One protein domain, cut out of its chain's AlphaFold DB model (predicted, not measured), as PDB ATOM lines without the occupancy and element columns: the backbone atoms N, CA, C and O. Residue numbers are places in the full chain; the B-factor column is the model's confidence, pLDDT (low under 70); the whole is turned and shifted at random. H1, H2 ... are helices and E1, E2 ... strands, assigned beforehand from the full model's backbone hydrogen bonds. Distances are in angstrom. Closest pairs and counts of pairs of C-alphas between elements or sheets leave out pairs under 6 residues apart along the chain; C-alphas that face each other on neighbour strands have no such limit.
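What this domain is: This is residues 222 to 316 of the 841 residues of the protein "Pneumococcal-type histidine triad protein" of Streptococcus iniae (UniProt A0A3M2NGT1). Two small sheets, E1 E2 E3 and E4 E5 E6, lie face to face as a sandwich with their strands crossed, the long helix H3 covers the second sheet, and a short helical hairpin, H1 and H2, sits beyond the first at the far end. The printed part has 95 residues, with six named strands and three named helices in the order E1 E2 E3 H1 H2 H3 E4 E5 E6. Each sheet is antiparallel, in chain order, and the class is mixed, helices and strands. The whole is compact, with a radius of gyration of the C-alphas of 13.9 A and spans of 39 by 30 by 23 A.

How they stand to each other: Begin with E1, residues 222 to 224, E2, residues 228 to 233, and E3, residues 236 to 241: a meander, each strand the antiparallel neighbour of the one before. Look for N 230 and O 223 at 2.8 A, and N 231 and O 238 at 2.9 A. H1, residues 242 to 247, only grazes this sheet. H1 touches H2, residues 252 to 257, opposite ways at a shallow tilt of 12 degrees, with C-alphas 242 and 254 closest at 5.7 A. H2 stands up from the sheet, its line rising 45 degrees. H3, residues 268 to 285, is apart from H2. E4, residues 293 to 297, E5, residues 300 to 307, and E6, residues 310 to 315, make a second meander, strongly twisted; find N 295 and O 302 at 2.9 A, and N 303 and O 314 at 2.8 A. H3 is over E5 at a height over the sheet of 9.6 A, along the strands, at 20 degrees to E5 on the local plane; C-alphas 278 and 303 are closest at 7.0 A. Together they make two layers, a helix on one face of a sheet. The sheets form a sandwich, two sheets face to face, their strands at 85 degrees; C-alphas 238 of E3 and 312 of E6 are closest at 4.8 A. Every O i to N i+4 pair is within hydrogen-bond range in H1 and H3, and 1 of 2 in H2.

Where its parts are: Find C-alpha 222 at (-15.634, -22.537, -50.762), where E1 begins. E2 is 15.7 A long and E3 16.5 A. At (-20.547, -39.221, -27.373) H3 begins, and it runs 25.5 A. E5 spans 21.8 A; E6, 17.6 A long, ends at C-alpha 315, (-19.915, -25.138, -38.280).

The domain as a whole: The C-alphas of Lys 249 and Glu 268 are farthest apart, 42.3 A. The printed part has no cut and no long link. Confidence is under 70 at residues 259 to 264 and 307 to 310.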
ATOM      1  N   SER A 222     -16.584 -22.226 -51.837       80.31
ATOM      2  CA  SER A 222     -15.634 -22.537 -50.762       80.31
ATOM      3  C   SER A 222     -15.444 -24.039 -50.525       80.31
ATOM      4  O   SER A 222     -14.472 -24.431 -49.886       80.31
ATOM      5  N   GLY A 223     -16.358 -24.885 -51.011       80.75
ATOM      6  CA  GLY A 223     -16.297 -26.338 -50.837       80.75
ATOM      7  C   GLY A 223     -17.549 -27.055 -51.345       80.75
ATOM      8  O   GLY A 223     -18.355 -26.477 -52.072       80.75
ATOM      9  N   SER A 224     -17.727 -28.315 -50.947       83.75
ATOM     10  CA  SER A 224     -18.930 -29.108 -51.225       83.75
ATOM     11  C   SER A 224     -19.217 -30.149 -50.143       83.75
ATOM     12  O   SER A 224     -18.324 -30.586 -49.416       83.75
ATOM     13  N   THR A 225     -20.487 -30.516 -50.032       79.69
ATOM     14  CA  THR A 225     -21.024 -31.564 -49.157       79.69
ATOM     15  C   THR A 225     -21.378 -32.796 -50.001       79.69
ATOM     16  O   THR A 225     -21.138 -32.840 -51.207       79.69
ATOM     17  N   ASP A 226     -21.986 -33.807 -49.386       75.94
ATOM     18  CA  ASP A 226     -22.669 -34.894 -50.096       75.94
ATOM     19  C   ASP A 226     -23.941 -34.422 -50.840       75.94
ATOM     20  O   ASP A 226     -24.332 -35.012 -51.849       75.94
ATOM     21  N   THR A 227     -24.564 -33.336 -50.368       77.69
ATOM     22  CA  THR A 227     -25.830 -32.782 -50.878       77.69
ATOM     23  C   THR A 227     -25.692 -31.632 -51.881       77.69
ATOM     24  O   THR A 227     -26.630 -31.413 -52.654       77.69
ATOM     25  N   GLY A 228     -24.577 -30.892 -51.912       86.56
ATOM     26  CA  GLY A 228     -24.419 -29.688 -52.737       86.56
ATOM     27  C   GLY A 228     -23.038 -29.025 -52.692       86.56
ATOM     28  O   GLY A 228     -22.077 -29.579 -52.167       86.56
ATOM     29  N   ILE A 229     -22.936 -27.811 -53.240       86.31
ATOM     30  CA  ILE A 229     -21.762 -26.935 -53.074       86.31
ATOM     31  C   ILE A 229     -21.988 -25.936 -51.939       86.31
ATOM     32  O   ILE A 229     -23.124 -25.581 -51.632       86.31
ATOM     33  N   LEU A 230     -20.898 -25.445 -51.356       86.94
ATOM     34  CA  LEU A 230     -20.894 -24.358 -50.383       86.94
ATOM     35  C   LEU A 230     -20.344 -23.101 -51.054       86.94
ATOM     36  O   LEU A 230     -19.239 -23.128 -51.597       86.94
ATOM     37  N   VAL A 231     -21.107 -22.011 -51.016       84.75
ATOM     38  CA  VAL A 231     -20.725 -20.710 -51.577       84.75
ATOM     39  C   VAL A 231     -20.614 -19.694 -50.451       84.75
ATOM     40  O   VAL A 231     -21.498 -19.607 -49.598       84.75
ATOM     41  N   LYS A 232     -19.532 -18.918 -50.435       80.06
ATOM     42  CA  LYS A 232     -19.326 -17.867 -49.439       80.06
ATOM     43  C   LYS A 232     -20.057 -16.586 -49.837       80.06
ATOM     44  O   LYS A 232     -19.817 -16.050 -50.917       80.06
ATOM     45  N   HIS A 233     -20.872 -16.061 -48.926       73.12
ATOM     46  CA  HIS A 233     -21.511 -14.753 -49.040       73.12
ATOM     47  C   HIS A 233     -21.142 -13.923 -47.805       73.12
ATOM     48  O   HIS A 233     -21.417 -14.322 -46.677       73.12
ATOM     49  N   GLY A 234     -20.420 -12.815 -48.000       73.81
ATOM     50  CA  GLY A 234     -19.902 -11.992 -46.900       73.81
ATOM     51  C   GLY A 234     -19.113 -12.799 -45.855       73.81
ATOM     52  O   GLY A 234     -17.997 -13.261 -46.108       73.81
ATOM     53  N   ASN A 235     -19.702 -12.950 -44.668       71.44
ATOM     54  CA  ASN A 235     -19.166 -13.676 -43.514       71.44
ATOM     55  C   ASN A 235     -19.732 -15.103 -43.326       71.44
ATOM     56  O   ASN A 235     -19.257 -15.805 -42.436       71.44
ATOM     57  N   HIS A 236     -20.701 -15.542 -44.133       73.69
ATOM     58  CA  HIS A 236     -21.436 -16.801 -43.957       73.69
ATOM     59  C   HIS A 236     -21.438 -17.671 -45.235       73.69
ATOM     60  O   HIS A 236     -20.800 -17.338 -46.240       73.69
ATOM     61  N   LEU A 237     -22.108 -18.830 -45.182       80.69
ATOM     62  CA  LEU A 237     -22.150 -19.820 -46.265       80.69
ATOM     63  C   LEU A 237     -23.588 -20.141 -46.699       80.69
ATOM     64  O   LEU A 237     -24.430 -20.473 -45.864       80.69
ATOM     65  N   HIS A 238     -23.824 -20.135 -48.012       80.94
ATOM     66  CA  HIS A 238     -25.032 -20.650 -48.663       80.94
ATOM     67  C   HIS A 238     -24.756 -22.050 -49.246       80.94
ATOM     68  O   HIS A 238     -23.854 -22.191 -50.081       80.94
ATOM     69  N   PRO A 239     -25.494 -23.100 -48.839       84.75
ATOM     70  CA  PRO A 239     -25.444 -24.410 -49.472       84.75
ATOM     71  C   PRO A 239     -26.394 -24.465 -50.680       84.75
ATOM     72  O   PRO A 239     -27.603 -24.301 -50.536       84.75
ATOM     73  N   ILE A 240     -25.866 -24.743 -51.876       84.56
ATOM     74  CA  ILE A 240     -26.666 -24.918 -53.101       84.56
ATOM     75  C   ILE A 240     -26.670 -26.399 -53.475       84.56
ATOM     76  O   ILE A 240     -25.625 -26.966 -53.804       84.56
ATOM     77  N   SER A 241     -27.839 -27.041 -53.431       84.75
ATOM     78  CA  SER A 241     -27.943 -28.491 -53.626       84.75
ATOM     79  C   SER A 241     -27.535 -28.933 -55.038       84.75
ATOM     80  O   SER A 241     -27.782 -28.244 -56.030       84.75
ATOM     81  N   PHE A 242     -26.966 -30.137 -55.158       83.94
ATOM     82  CA  PHE A 242     -26.672 -30.741 -56.459       83.94
ATOM     83  C   PHE A 242     -27.939 -30.969 -57.288       83.94
ATOM     84  O   PHE A 242     -27.860 -30.966 -58.513       83.94
ATOM     85  N   GLU A 243     -29.107 -31.120 -56.652       82.69
ATOM     86  CA  GLU A 243     -30.384 -31.175 -57.363       82.69
ATOM     87  C   GLU A 243     -30.676 -29.836 -58.060       82.69
ATOM     88  O   GLU A 243     -30.915 -29.828 -59.267       82.69
ATOM     89  N   ALA A 244     -30.576 -28.710 -57.342       76.25
ATOM     90  CA  ALA A 244     -30.759 -27.370 -57.901       76.25
ATOM     91  C   ALA A 244     -29.718 -27.052 -58.989       76.25
ATOM     92  O   ALA A 244     -30.073 -26.632 -60.092       76.25
ATOM     93  N   LEU A 245     -28.438 -27.349 -58.734       80.50
ATOM     94  CA  LEU A 245     -27.370 -27.171 -59.722       80.50
ATOM     95  C   LEU A 245     -27.631 -27.979 -60.995       80.50
ATOM     96  O   LEU A 245     -27.609 -27.393 -62.072       80.50
ATOM     97  N   SER A 246     -27.930 -29.283 -60.879       77.50
ATOM     98  CA  SER A 246     -28.166 -30.190 -62.022       77.50
ATOM     99  C   SER A 246     -29.309 -29.745 -62.934       77.50
ATOM    100  O   SER A 246     -29.344 -30.095 -64.112       77.50
ATOM    101  N   LYS A 247     -30.235 -28.977 -62.363       72.31
ATOM    102  CA  LYS A 247     -31.416 -28.421 -63.007       72.31
ATOM    103  C   LYS A 247     -31.095 -27.109 -63.737       72.31
ATOM    104  O   LYS A 247     -31.477 -26.969 -64.899       72.31
ATOM    105  N   SER A 248     -30.352 -26.217 -63.081       72.25
ATOM    106  CA  SER A 248     -29.948 -24.891 -63.574       72.25
ATOM    107  C   SER A 248     -28.879 -24.897 -64.689       72.25
ATOM    108  O   SER A 248     -28.268 -25.918 -65.012       72.25
ATOM    109  N   LYS A 249     -28.539 -23.697 -65.191       73.12
ATOM    110  CA  LYS A 249     -27.376 -23.441 -66.074       73.12
ATOM    111  C   LYS A 249     -26.011 -23.837 -65.475       73.12
ATOM    112  O   LYS A 249     -25.022 -23.904 -66.201       73.12
ATOM    113  N   TRP A 250     -25.945 -24.085 -64.166       82.50
ATOM    114  CA  TRP A 250     -24.727 -24.416 -63.420       82.50
ATOM    115  C   TRP A 250     -24.483 -25.928 -63.266       82.50
ATOM    116  O   TRP A 250     -23.608 -26.342 -62.506       82.50
ATOM    117  N   SER A 251     -25.230 -26.767 -63.989       82.19
ATOM    118  CA  SER A 251     -25.202 -28.235 -63.888       82.19
ATOM    119  C   SER A 251     -23.812 -28.868 -64.022       82.19
ATOM    120  O   SER A 251     -23.520 -29.838 -63.325       82.19
ATOM    121  N   TYR A 252     -22.909 -28.272 -64.808       80.06
ATOM    122  CA  TYR A 252     -21.512 -28.712 -64.945       80.06
ATOM    123  C   TYR A 252     -20.691 -28.651 -63.637       80.06
ATOM    124  O   TYR A 252     -19.615 -29.247 -63.554       80.06
ATOM    125  N   LEU A 253     -21.159 -27.928 -62.611       83.12
ATOM    126  CA  LEU A 253     -20.532 -27.913 -61.286       83.12
ATOM    127  C   LEU A 253     -20.838 -29.182 -60.482       83.12
ATOM    128  O   LEU A 253     -20.060 -29.517 -59.590       83.12
ATOM    129  N   VAL A 254     -21.913 -29.913 -60.800       84.00
ATOM    130  CA  VAL A 254     -22.268 -31.156 -60.101       84.00
ATOM    131  C   VAL A 254     -21.141 -32.173 -60.249       84.00
ATOM    132  O   VAL A 254     -20.550 -32.570 -59.251       84.00
ATOM    133  N   ASP A 255     -20.757 -32.516 -61.479       80.81
ATOM    134  CA  ASP A 255     -19.708 -33.517 -61.730       80.81
ATOM    135  C   ASP A 255     -18.307 -33.055 -61.285       80.81
ATOM    136  O   ASP A 255     -17.414 -33.876 -61.087       80.81
ATOM    137  N   ARG A 256     -18.110 -31.743 -61.086       81.12
ATOM    138  CA  ARG A 256     -16.859 -31.162 -60.573       81.12
ATOM    139  C   ARG A 256     -16.720 -31.268 -59.052       81.12
ATOM    140  O   ARG A 256     -15.602 -31.415 -58.569       81.12
ATOM    141  N   TYR A 257     -17.821 -31.151 -58.308       81.06
ATOM    142  CA  TYR A 257     -17.805 -31.008 -56.844       81.06
ATOM    143  C   TYR A 257     -18.444 -32.178 -56.078       81.06
ATOM    144  O   TYR A 257     -18.279 -32.264 -54.858       81.06
ATOM    145  N   LYS A 258     -19.146 -33.086 -56.761       79.19
ATOM    146  CA  LYS A 258     -19.810 -34.258 -56.175       79.19
ATOM    147  C   LYS A 258     -18.820 -35.397 -55.910       79.19
ATOM    148  O   LYS A 258     -18.670 -36.327 -56.701       79.19
ATOM    149  N   SER A 259     -18.138 -35.310 -54.773       66.12
ATOM    150  CA  SER A 259     -17.298 -36.382 -54.232       66.12
ATOM    151  C   SER A 259     -18.139 -37.557 -53.698       66.12
ATOM    152  O   SER A 259     -19.370 -37.515 -53.653       66.12
ATOM    153  N   LYS A 260     -17.475 -38.639 -53.268       55.47
ATOM    154  CA  LYS A 260     -18.102 -39.620 -52.369       55.47
ATOM    155  C   LYS A 260     -18.163 -38.993 -50.971       55.47
ATOM    156  O   LYS A 260     -17.114 -38.632 -50.447       55.47
ATOM    157  N   GLY A 261     -19.365 -38.859 -50.411       55.59
ATOM    158  CA  GLY A 261     -19.607 -38.129 -49.161       55.59
ATOM    159  C   GLY A 261     -18.806 -38.641 -47.958       55.59
ATOM    160  O   GLY A 261     -18.609 -39.845 -47.791       55.59
ATOM    161  N   GLU A 262     -18.366 -37.713 -47.107       57.66
ATOM    162  CA  GLU A 262     -17.597 -38.001 -45.893       57.66
ATOM    163  C   GLU A 262     -18.513 -38.421 -44.731       57.66
ATOM    164  O   GLU A 262     -19.180 -37.594 -44.109       57.66
ATOM    165  N   THR A 263     -18.508 -39.705 -44.374       56.84
ATOM    166  CA  THR A 263     -19.176 -40.191 -43.158       56.84
ATOM    167  C   THR A 263     -18.230 -40.139 -41.958       56.84
ATOM    168  O   THR A 263     -17.377 -41.016 -41.807       56.84
ATOM    169  N   LYS A 264     -18.405 -39.154 -41.070       69.75
ATOM    170  CA  LYS A 264     -17.768 -39.133 -39.743       69.75
ATOM    171  C   LYS A 264     -18.728 -39.671 -38.678       69.75
ATOM    172  O   LYS A 264     -19.777 -39.079 -38.432       69.75
ATOM    173  N   THR A 265     -18.336 -40.751 -38.007       74.25
ATOM    174  CA  THR A 265     -18.941 -41.165 -36.731       74.25
ATOM    175  C   THR A 265     -18.472 -40.206 -35.640       74.25
ATOM    176  O   THR A 265     -17.268 -39.995 -35.501       74.25
ATOM    177  N   LEU A 266     -19.406 -39.615 -34.893       75.19
ATOM    178  CA  LEU A 266     -19.092 -38.716 -33.780       75.19
ATOM    179  C   LEU A 266     -18.839 -39.508 -32.493       75.19
ATOM    180  O   LEU A 266     -19.407 -40.587 -32.310       75.19
ATOM    181  N   THR A 267     -18.013 -38.967 -31.596       84.69
ATOM    182  CA  THR A 267     -17.955 -39.451 -30.207       84.69
ATOM    183  C   THR A 267     -19.215 -39.041 -29.434       84.69
ATOM    184  O   THR A 267     -19.982 -38.187 -29.883       84.69
ATOM    185  N   GLU A 268     -19.433 -39.618 -28.249       79.81
ATOM    186  CA  GLU A 268     -20.547 -39.221 -27.373       79.81
ATOM    187  C   GLU A 268     -20.455 -37.736 -26.966       79.81
ATOM    188  O   GLU A 268     -21.473 -37.048 -26.908       79.81
ATOM    189  N   GLU A 269     -19.236 -37.213 -26.782       82.44
ATOM    190  CA  GLU A 269     -18.975 -35.791 -26.514       82.44
ATOM    191  C   GLU A 269     -19.278 -34.902 -27.735       82.44
ATOM    192  O   GLU A 269     -19.907 -33.853 -27.597       82.44
ATOM    193  N   GLU A 270     -18.887 -35.325 -28.944       81.38
ATOM    194  CA  GLU A 270     -19.161 -34.582 -30.184       81.38
ATOM    195  C   GLU A 270     -20.652 -34.581 -30.559       81.38
ATOM    196  O   GLU A 270     -21.161 -33.580 -31.064       81.38
ATOM    197  N   GLU A 271     -21.378 -35.677 -30.315       86.00
ATOM    198  CA  GLU A 271     -22.832 -35.720 -30.503       86.00
ATOM    199  C   GLU A 271     -23.551 -34.883 -29.427       86.00
ATOM    200  O   GLU A 271     -24.529 -34.206 -29.746       86.00
ATOM    201  N   ALA A 272     -23.044 -34.830 -28.189       84.38
ATOM    202  CA  ALA A 272     -23.570 -33.938 -27.153       84.38
ATOM    203  C   ALA A 272     -23.376 -32.447 -27.503       84.38
ATOM    204  O   ALA A 272     -24.335 -31.676 -27.415       84.38
ATOM    205  N   ASP A 273     -22.186 -32.042 -27.965       86.31
ATOM    206  CA  ASP A 273     -21.920 -30.675 -28.449       86.31
ATOM    207  C   ASP A 273     -22.792 -30.323 -29.666       86.31
ATOM    208  O   ASP A 273     -23.392 -29.247 -29.720       86.31
ATOM    209  N   TYR A 274     -22.950 -31.263 -30.607       90.25
ATOM    210  CA  TYR A 274     -23.857 -31.127 -31.748       90.25
ATOM    211  C   TYR A 274     -25.309 -30.879 -31.310       90.25
ATOM    212  O   TYR A 274     -25.929 -29.927 -31.787       90.25
ATOM    213  N   GLN A 275     -25.862 -31.683 -30.394       89.75
ATOM    214  CA  GLN A 275     -27.245 -31.502 -29.936       89.75
ATOM    215  C   GLN A 275     -27.419 -30.205 -29.130       89.75
ATOM    216  O   GLN A 275     -28.413 -29.503 -29.326       89.75
ATOM    217  N   LEU A 276     -26.440 -29.836 -28.293       91.44
ATOM    218  CA  LEU A 276     -26.432 -28.574 -27.546       91.44
ATOM    219  C   LEU A 276     -26.459 -27.364 -28.491       91.44
ATOM    220  O   LEU A 276     -27.341 -26.509 -28.382       91.44
ATOM    221  N   LYS A 277     -25.533 -27.306 -29.455       92.38
ATOM    222  CA  LYS A 277     -25.434 -26.209 -30.431       92.38
ATOM    223  C   LYS A 277     -26.617 -26.171 -31.394       92.38
ATOM    224  O   LYS A 277     -27.066 -25.086 -31.752       92.38
ATOM    225  N   ARG A 278     -27.186 -27.325 -31.751       93.06
ATOM    226  CA  ARG A 278     -28.420 -27.418 -32.546       93.06
ATOM    227  C   ARG A 278     -29.645 -26.901 -31.789       93.06
ATOM    228  O   ARG A 278     -30.457 -26.200 -32.386       93.06
ATOM    229  N   ALA A 279     -29.772 -27.191 -30.493       87.00
ATOM    230  CA  ALA A 279     -30.842 -26.647 -29.653       87.00
ATOM    231  C   ALA A 279     -30.682 -25.132 -29.418       87.00
ATOM    232  O   ALA A 279     -31.661 -24.388 -29.484       87.00
ATOM    233  N   TYR A 280     -29.447 -24.669 -29.207       89.12
ATOM    234  CA  TYR A 280     -29.087 -23.250 -29.132       89.12
ATOM    235  C   TYR A 280     -29.448 -22.494 -30.423       89.12
ATOM    236  O   TYR A 280     -30.156 -21.490 -30.361       89.12
ATOM    237  N   LEU A 281     -29.046 -23.015 -31.588       85.25
ATOM    238  CA  LEU A 281     -29.332 -22.420 -32.896       85.25
ATOM    239  C   LEU A 281     -30.840 -22.403 -33.199       85.25
ATOM    240  O   LEU A 281     -31.372 -21.378 -33.614       85.25
ATOM    241  N   ALA A 282     -31.553 -23.498 -32.908       85.00
ATOM    242  CA  ALA A 282     -33.011 -23.570 -33.030       85.00
ATOM    243  C   ALA A 282     -33.720 -22.501 -32.180       85.00
ATOM    244  O   ALA A 282     -34.622 -21.818 -32.666       85.00
ATOM    245  N   LYS A 283     -33.265 -22.303 -30.934       81.19
ATOM    246  CA  LYS A 283     -33.774 -21.261 -30.033       81.19
ATOM    247  C   LYS A 283     -33.470 -19.848 -30.547       81.19
ATOM    248  O   LYS A 283     -34.347 -18.996 -30.456       81.19
ATOM    249  N   GLY A 284     -32.269 -19.605 -31.076       75.00
ATOM    250  CA  GLY A 284     -31.878 -18.310 -31.648       75.00
ATOM    251  C   GLY A 284     -32.684 -17.929 -32.895       75.00
ATOM    252  O   GLY A 284     -33.030 -16.768 -33.067       75.00
ATOM    253  N   LEU A 285     -33.037 -18.918 -33.719       75.12
ATOM    254  CA  LEU A 285     -33.820 -18.751 -34.950       75.12
ATOM    255  C   LEU A 285     -35.347 -18.820 -34.744       75.12
ATOM    256  O   LEU A 285     -36.101 -18.624 -35.693       75.12
ATOM    257  N   GLY A 286     -35.827 -19.169 -33.545       77.25
ATOM    258  CA  GLY A 286     -37.258 -19.362 -33.275       77.25
ATOM    259  C   GLY A 286     -37.905 -20.544 -34.019       77.25
ATOM    260  O   GLY A 286     -39.127 -20.575 -34.169       77.25
ATOM    261  N   ILE A 287     -37.116 -21.518 -34.490       78.06
ATOM    262  CA  ILE A 287     -37.592 -22.678 -35.266       78.06
ATOM    263  C   ILE A 287     -37.502 -23.981 -34.470       78.06
ATOM    264  O   ILE A 287     -36.664 -24.132 -33.583       78.06
ATOM    265  N   ASP A 288     -38.321 -24.974 -34.826       82.88
ATOM    266  CA  ASP A 288     -38.142 -26.324 -34.288       82.88
ATOM    267  C   ASP A 288     -36.823 -26.947 -34.780       82.88
ATOM    268  O   ASP A 288     -36.487 -26.883 -35.968       82.88
ATOM    269  N   SER A 289     -36.095 -27.600 -33.869       84.12
ATOM    270  CA  SER A 289     -34.777 -28.181 -34.154       84.12
ATOM    271  C   SER A 289     -34.780 -29.199 -35.302       84.12
ATOM    272  O   SER A 289     -33.757 -29.365 -35.967       84.12
ATOM    273  N   SER A 290     -35.897 -29.887 -35.574       85.12
ATOM    274  CA  SER A 290     -36.031 -30.840 -36.691       85.12
ATOM    275  C   SER A 290     -35.824 -30.199 -38.066       85.12
ATOM    276  O   SER A 290     -35.465 -30.901 -39.009       85.12
ATOM    277  N   ARG A 291     -35.970 -28.870 -38.178       81.25
ATOM    278  CA  ARG A 291     -35.665 -28.110 -39.399       81.25
ATOM    279  C   ARG A 291     -34.162 -27.909 -39.634       81.25
ATOM    280  O   ARG A 291     -33.793 -27.511 -40.734       81.25
ATOM    281  N   ILE A 292     -33.314 -28.189 -38.640       87.62
ATOM    282  CA  ILE A 292     -31.852 -28.051 -38.710       87.62
ATOM    283  C   ILE A 292     -31.206 -29.424 -38.938       87.62
ATOM    284  O   ILE A 292     -31.359 -30.334 -38.112       87.62
ATOM    285  N   LYS A 293     -30.460 -29.560 -40.040       88.38
ATOM    286  CA  LYS A 293     -29.805 -30.805 -40.478       88.38
ATOM    287  C   LYS A 293     -28.327 -30.837 -40.073       88.38
ATOM    288  O   LYS A 293     -27.665 -29.801 -40.062       88.38
ATOM    289  N   LYS A 294     -27.789 -32.038 -39.826       86.69
ATOM    290  CA  LYS A 294     -26.339 -32.271 -39.716       86.69
ATOM    291  C   LYS A 294     -25.711 -32.307 -41.109       86.69
ATOM    292  O   LYS A 294     -26.205 -33.019 -41.978       86.69
ATOM    293  N   VAL A 295     -24.607 -31.590 -41.278       83.81
ATOM    294  CA  VAL A 295     -23.747 -31.591 -42.469       83.81
ATOM    295  C   VAL A 295     -22.314 -31.910 -42.039       83.81
ATOM    296  O   VAL A 295     -21.913 -31.576 -40.923       83.81
ATOM    297  N   ILE A 296     -21.539 -32.568 -42.905       80.56
ATOM    298  CA  ILE A 296     -20.121 -32.878 -42.676       80.56
ATOM    299  C   ILE A 296     -19.308 -32.374 -43.873       80.56
ATOM    300  O   ILE A 296     -19.691 -32.593 -45.022       80.56
ATOM    301  N   HIS A 297     -18.201 -31.681 -43.604       78.25
ATOM    302  CA  HIS A 297     -17.266 -31.198 -44.622       78.25
ATOM    303  C   HIS A 297     -15.846 -31.132 -44.045       78.25
ATOM    304  O   HIS A 297     -15.634 -30.496 -43.012       78.25
ATOM    305  N   GLN A 298     -14.875 -31.783 -44.695       74.81
ATOM    306  CA  GLN A 298     -13.477 -31.879 -44.245       74.81
ATOM    307  C   GLN A 298     -13.362 -32.402 -42.797       74.81
ATOM    308  O   GLN A 298     -12.597 -31.889 -41.979       74.81
ATOM    309  N   GLY A 299     -14.194 -33.388 -42.445       74.12
ATOM    310  CA  GLY A 299     -14.314 -33.930 -41.084       74.12
ATOM    311  C   GLY A 299     -14.898 -32.975 -40.023       74.12
ATOM    312  O   GLY A 299     -15.017 -33.366 -38.857       74.12
ATOM    313  N   GLN A 300     -15.281 -31.749 -40.393       81.19
ATOM    314  CA  GLN A 300     -15.929 -30.773 -39.513       81.19
ATOM    315  C   GLN A 300     -17.453 -30.903 -39.597       81.19
ATOM    316  O   GLN A 300     -18.015 -31.103 -40.673       81.19
ATOM    317  N   VAL A 301     -18.125 -30.791 -38.450       85.94
ATOM    318  CA  VAL A 301     -19.589 -30.882 -38.346       85.94
ATOM    319  C   VAL A 301     -20.199 -29.491 -38.462       85.94
ATOM    320  O   VAL A 301     -19.732 -28.548 -37.819       85.94
ATOM    321  N   GLY A 302     -21.264 -29.373 -39.250       87.12
ATOM    322  CA  GLY A 302     -22.059 -28.161 -39.380       87.12
ATOM    323  C   GLY A 302     -23.561 -28.398 -39.295       87.12
ATOM    324  O   GLY A 302     -24.047 -29.532 -39.307       87.12
ATOM    325  N   LEU A 303     -24.275 -27.285 -39.173       89.12
ATOM    326  CA  LEU A 303     -25.719 -27.182 -39.039       89.12
ATOM    327  C   LEU A 303     -26.262 -26.401 -40.236       89.12
ATOM    328  O   LEU A 303     -26.015 -25.201 -40.359       89.12
ATOM    329  N   GLU A 304     -26.975 -27.094 -41.123       88.12
ATOM    330  CA  GLU A 304     -27.736 -26.474 -42.212       88.12
ATOM    331  C   GLU A 304     -29.122 -26.099 -41.683       88.12
ATOM    332  O   GLU A 304     -29.830 -26.957 -41.144       88.12
ATOM    333  N   TYR A 305     -29.514 -24.834 -41.831       83.56
ATOM    334  CA  TYR A 305     -30.789 -24.312 -41.337       83.56
ATOM    335  C   TYR A 305     -31.491 -23.425 -42.377       83.56
ATOM    336  O   TYR A 305     -30.820 -22.747 -43.158       83.56
ATOM    337  N   PRO A 306     -32.838 -23.414 -42.408       76.12
ATOM    338  CA  PRO A 306     -33.601 -22.488 -43.234       76.12
ATOM    339  C   PRO A 306     -33.613 -21.084 -42.620       76.12
ATOM    340  O   PRO A 306     -33.784 -20.943 -41.409       76.12
ATOM    341  N   HIS A 307     -33.507 -20.067 -43.472       64.00
ATOM    342  CA  HIS A 307     -33.699 -18.661 -43.129       64.00
ATOM    343  C   HIS A 307     -34.567 -18.017 -44.215       64.00
ATOM    344  O   HIS A 307     -34.255 -18.149 -45.394       64.00
ATOM    345  N   GLU A 308     -35.694 -17.416 -43.824       65.94
ATOM    346  CA  GLU A 308     -36.751 -16.933 -44.732       65.94
ATOM    347  C   GLU A 308     -37.043 -17.896 -45.912       65.94
ATOM    348  O   GLU A 308     -37.564 -18.995 -45.681       65.94
ATOM    349  N   GLU A 309     -36.725 -17.517 -47.155       52.56
ATOM    350  CA  GLU A 309     -36.920 -18.309 -48.383       52.56
ATOM    351  C   GLU A 309     -35.673 -19.070 -48.885       52.56
ATOM    352  O   GLU A 309     -35.687 -19.614 -49.997       52.56
ATOM    353  N   HIS A 310     -34.607 -19.130 -48.083       67.19
ATOM    354  CA  HIS A 310     -33.337 -19.787 -48.406       67.19
ATOM    355  C   HIS A 310     -32.755 -20.580 -47.212       67.19
ATOM    356  O   HIS A 310     -33.458 -20.950 -46.267       67.19
ATOM    357  N   THR A 311     -31.474 -20.947 -47.287       77.31
ATOM    358  CA  THR A 311     -30.769 -21.770 -46.289       77.31
ATOM    359  C   THR A 311     -29.338 -21.296 -46.082       77.31
ATOM    360  O   THR A 311     -28.698 -20.844 -47.028       77.31
ATOM    361  N   HIS A 312     -28.801 -21.514 -44.884       82.25
ATOM    362  CA  HIS A 312     -27.405 -21.244 -44.542       82.25
ATOM    363  C   HIS A 312     -26.733 -22.459 -43.887       82.25
ATOM    364  O   HIS A 312     -27.406 -23.367 -43.391       82.25
ATOM    365  N   LEU A 313     -25.397 -22.450 -43.842       84.62
ATOM    366  CA  LEU A 313     -24.573 -23.408 -43.098       84.62
ATOM    367  C   LEU A 313     -23.649 -22.684 -42.105       84.62
ATOM    368  O   LEU A 313     -22.975 -21.721 -42.469       84.62
ATOM    369  N   ILE A 314     -23.554 -23.205 -40.878       85.12
ATOM    370  CA  ILE A 314     -22.553 -22.802 -39.874       85.12
ATOM    371  C   ILE A 314     -21.910 -24.036 -39.220       85.12
ATOM    372  O   ILE A 314     -22.591 -25.040 -39.002       85.12
ATOM    373  N   PHE A 315     -20.607 -24.007 -38.917       87.94
ATOM    374  CA  PHE A 315     -19.915 -25.138 -38.280       87.94
ATOM    375  C   PHE A 315     -19.981 -25.073 -36.749       87.94
ATOM    376  O   PHE A 315     -19.994 -23.994 -36.162       87.94
ATOM    377  N   LEU A 316     -19.940 -26.230 -36.074       87.88
ATOM    378  CA  LEU A 316     -19.989 -26.299 -34.603       87.88
ATOM    379  C   LEU A 316     -18.823 -25.572 -33.915       87.88
ATOM    380  O   LEU A 316     -18.964 -25.134 -32.776       87.88
TER     381      LEU A 316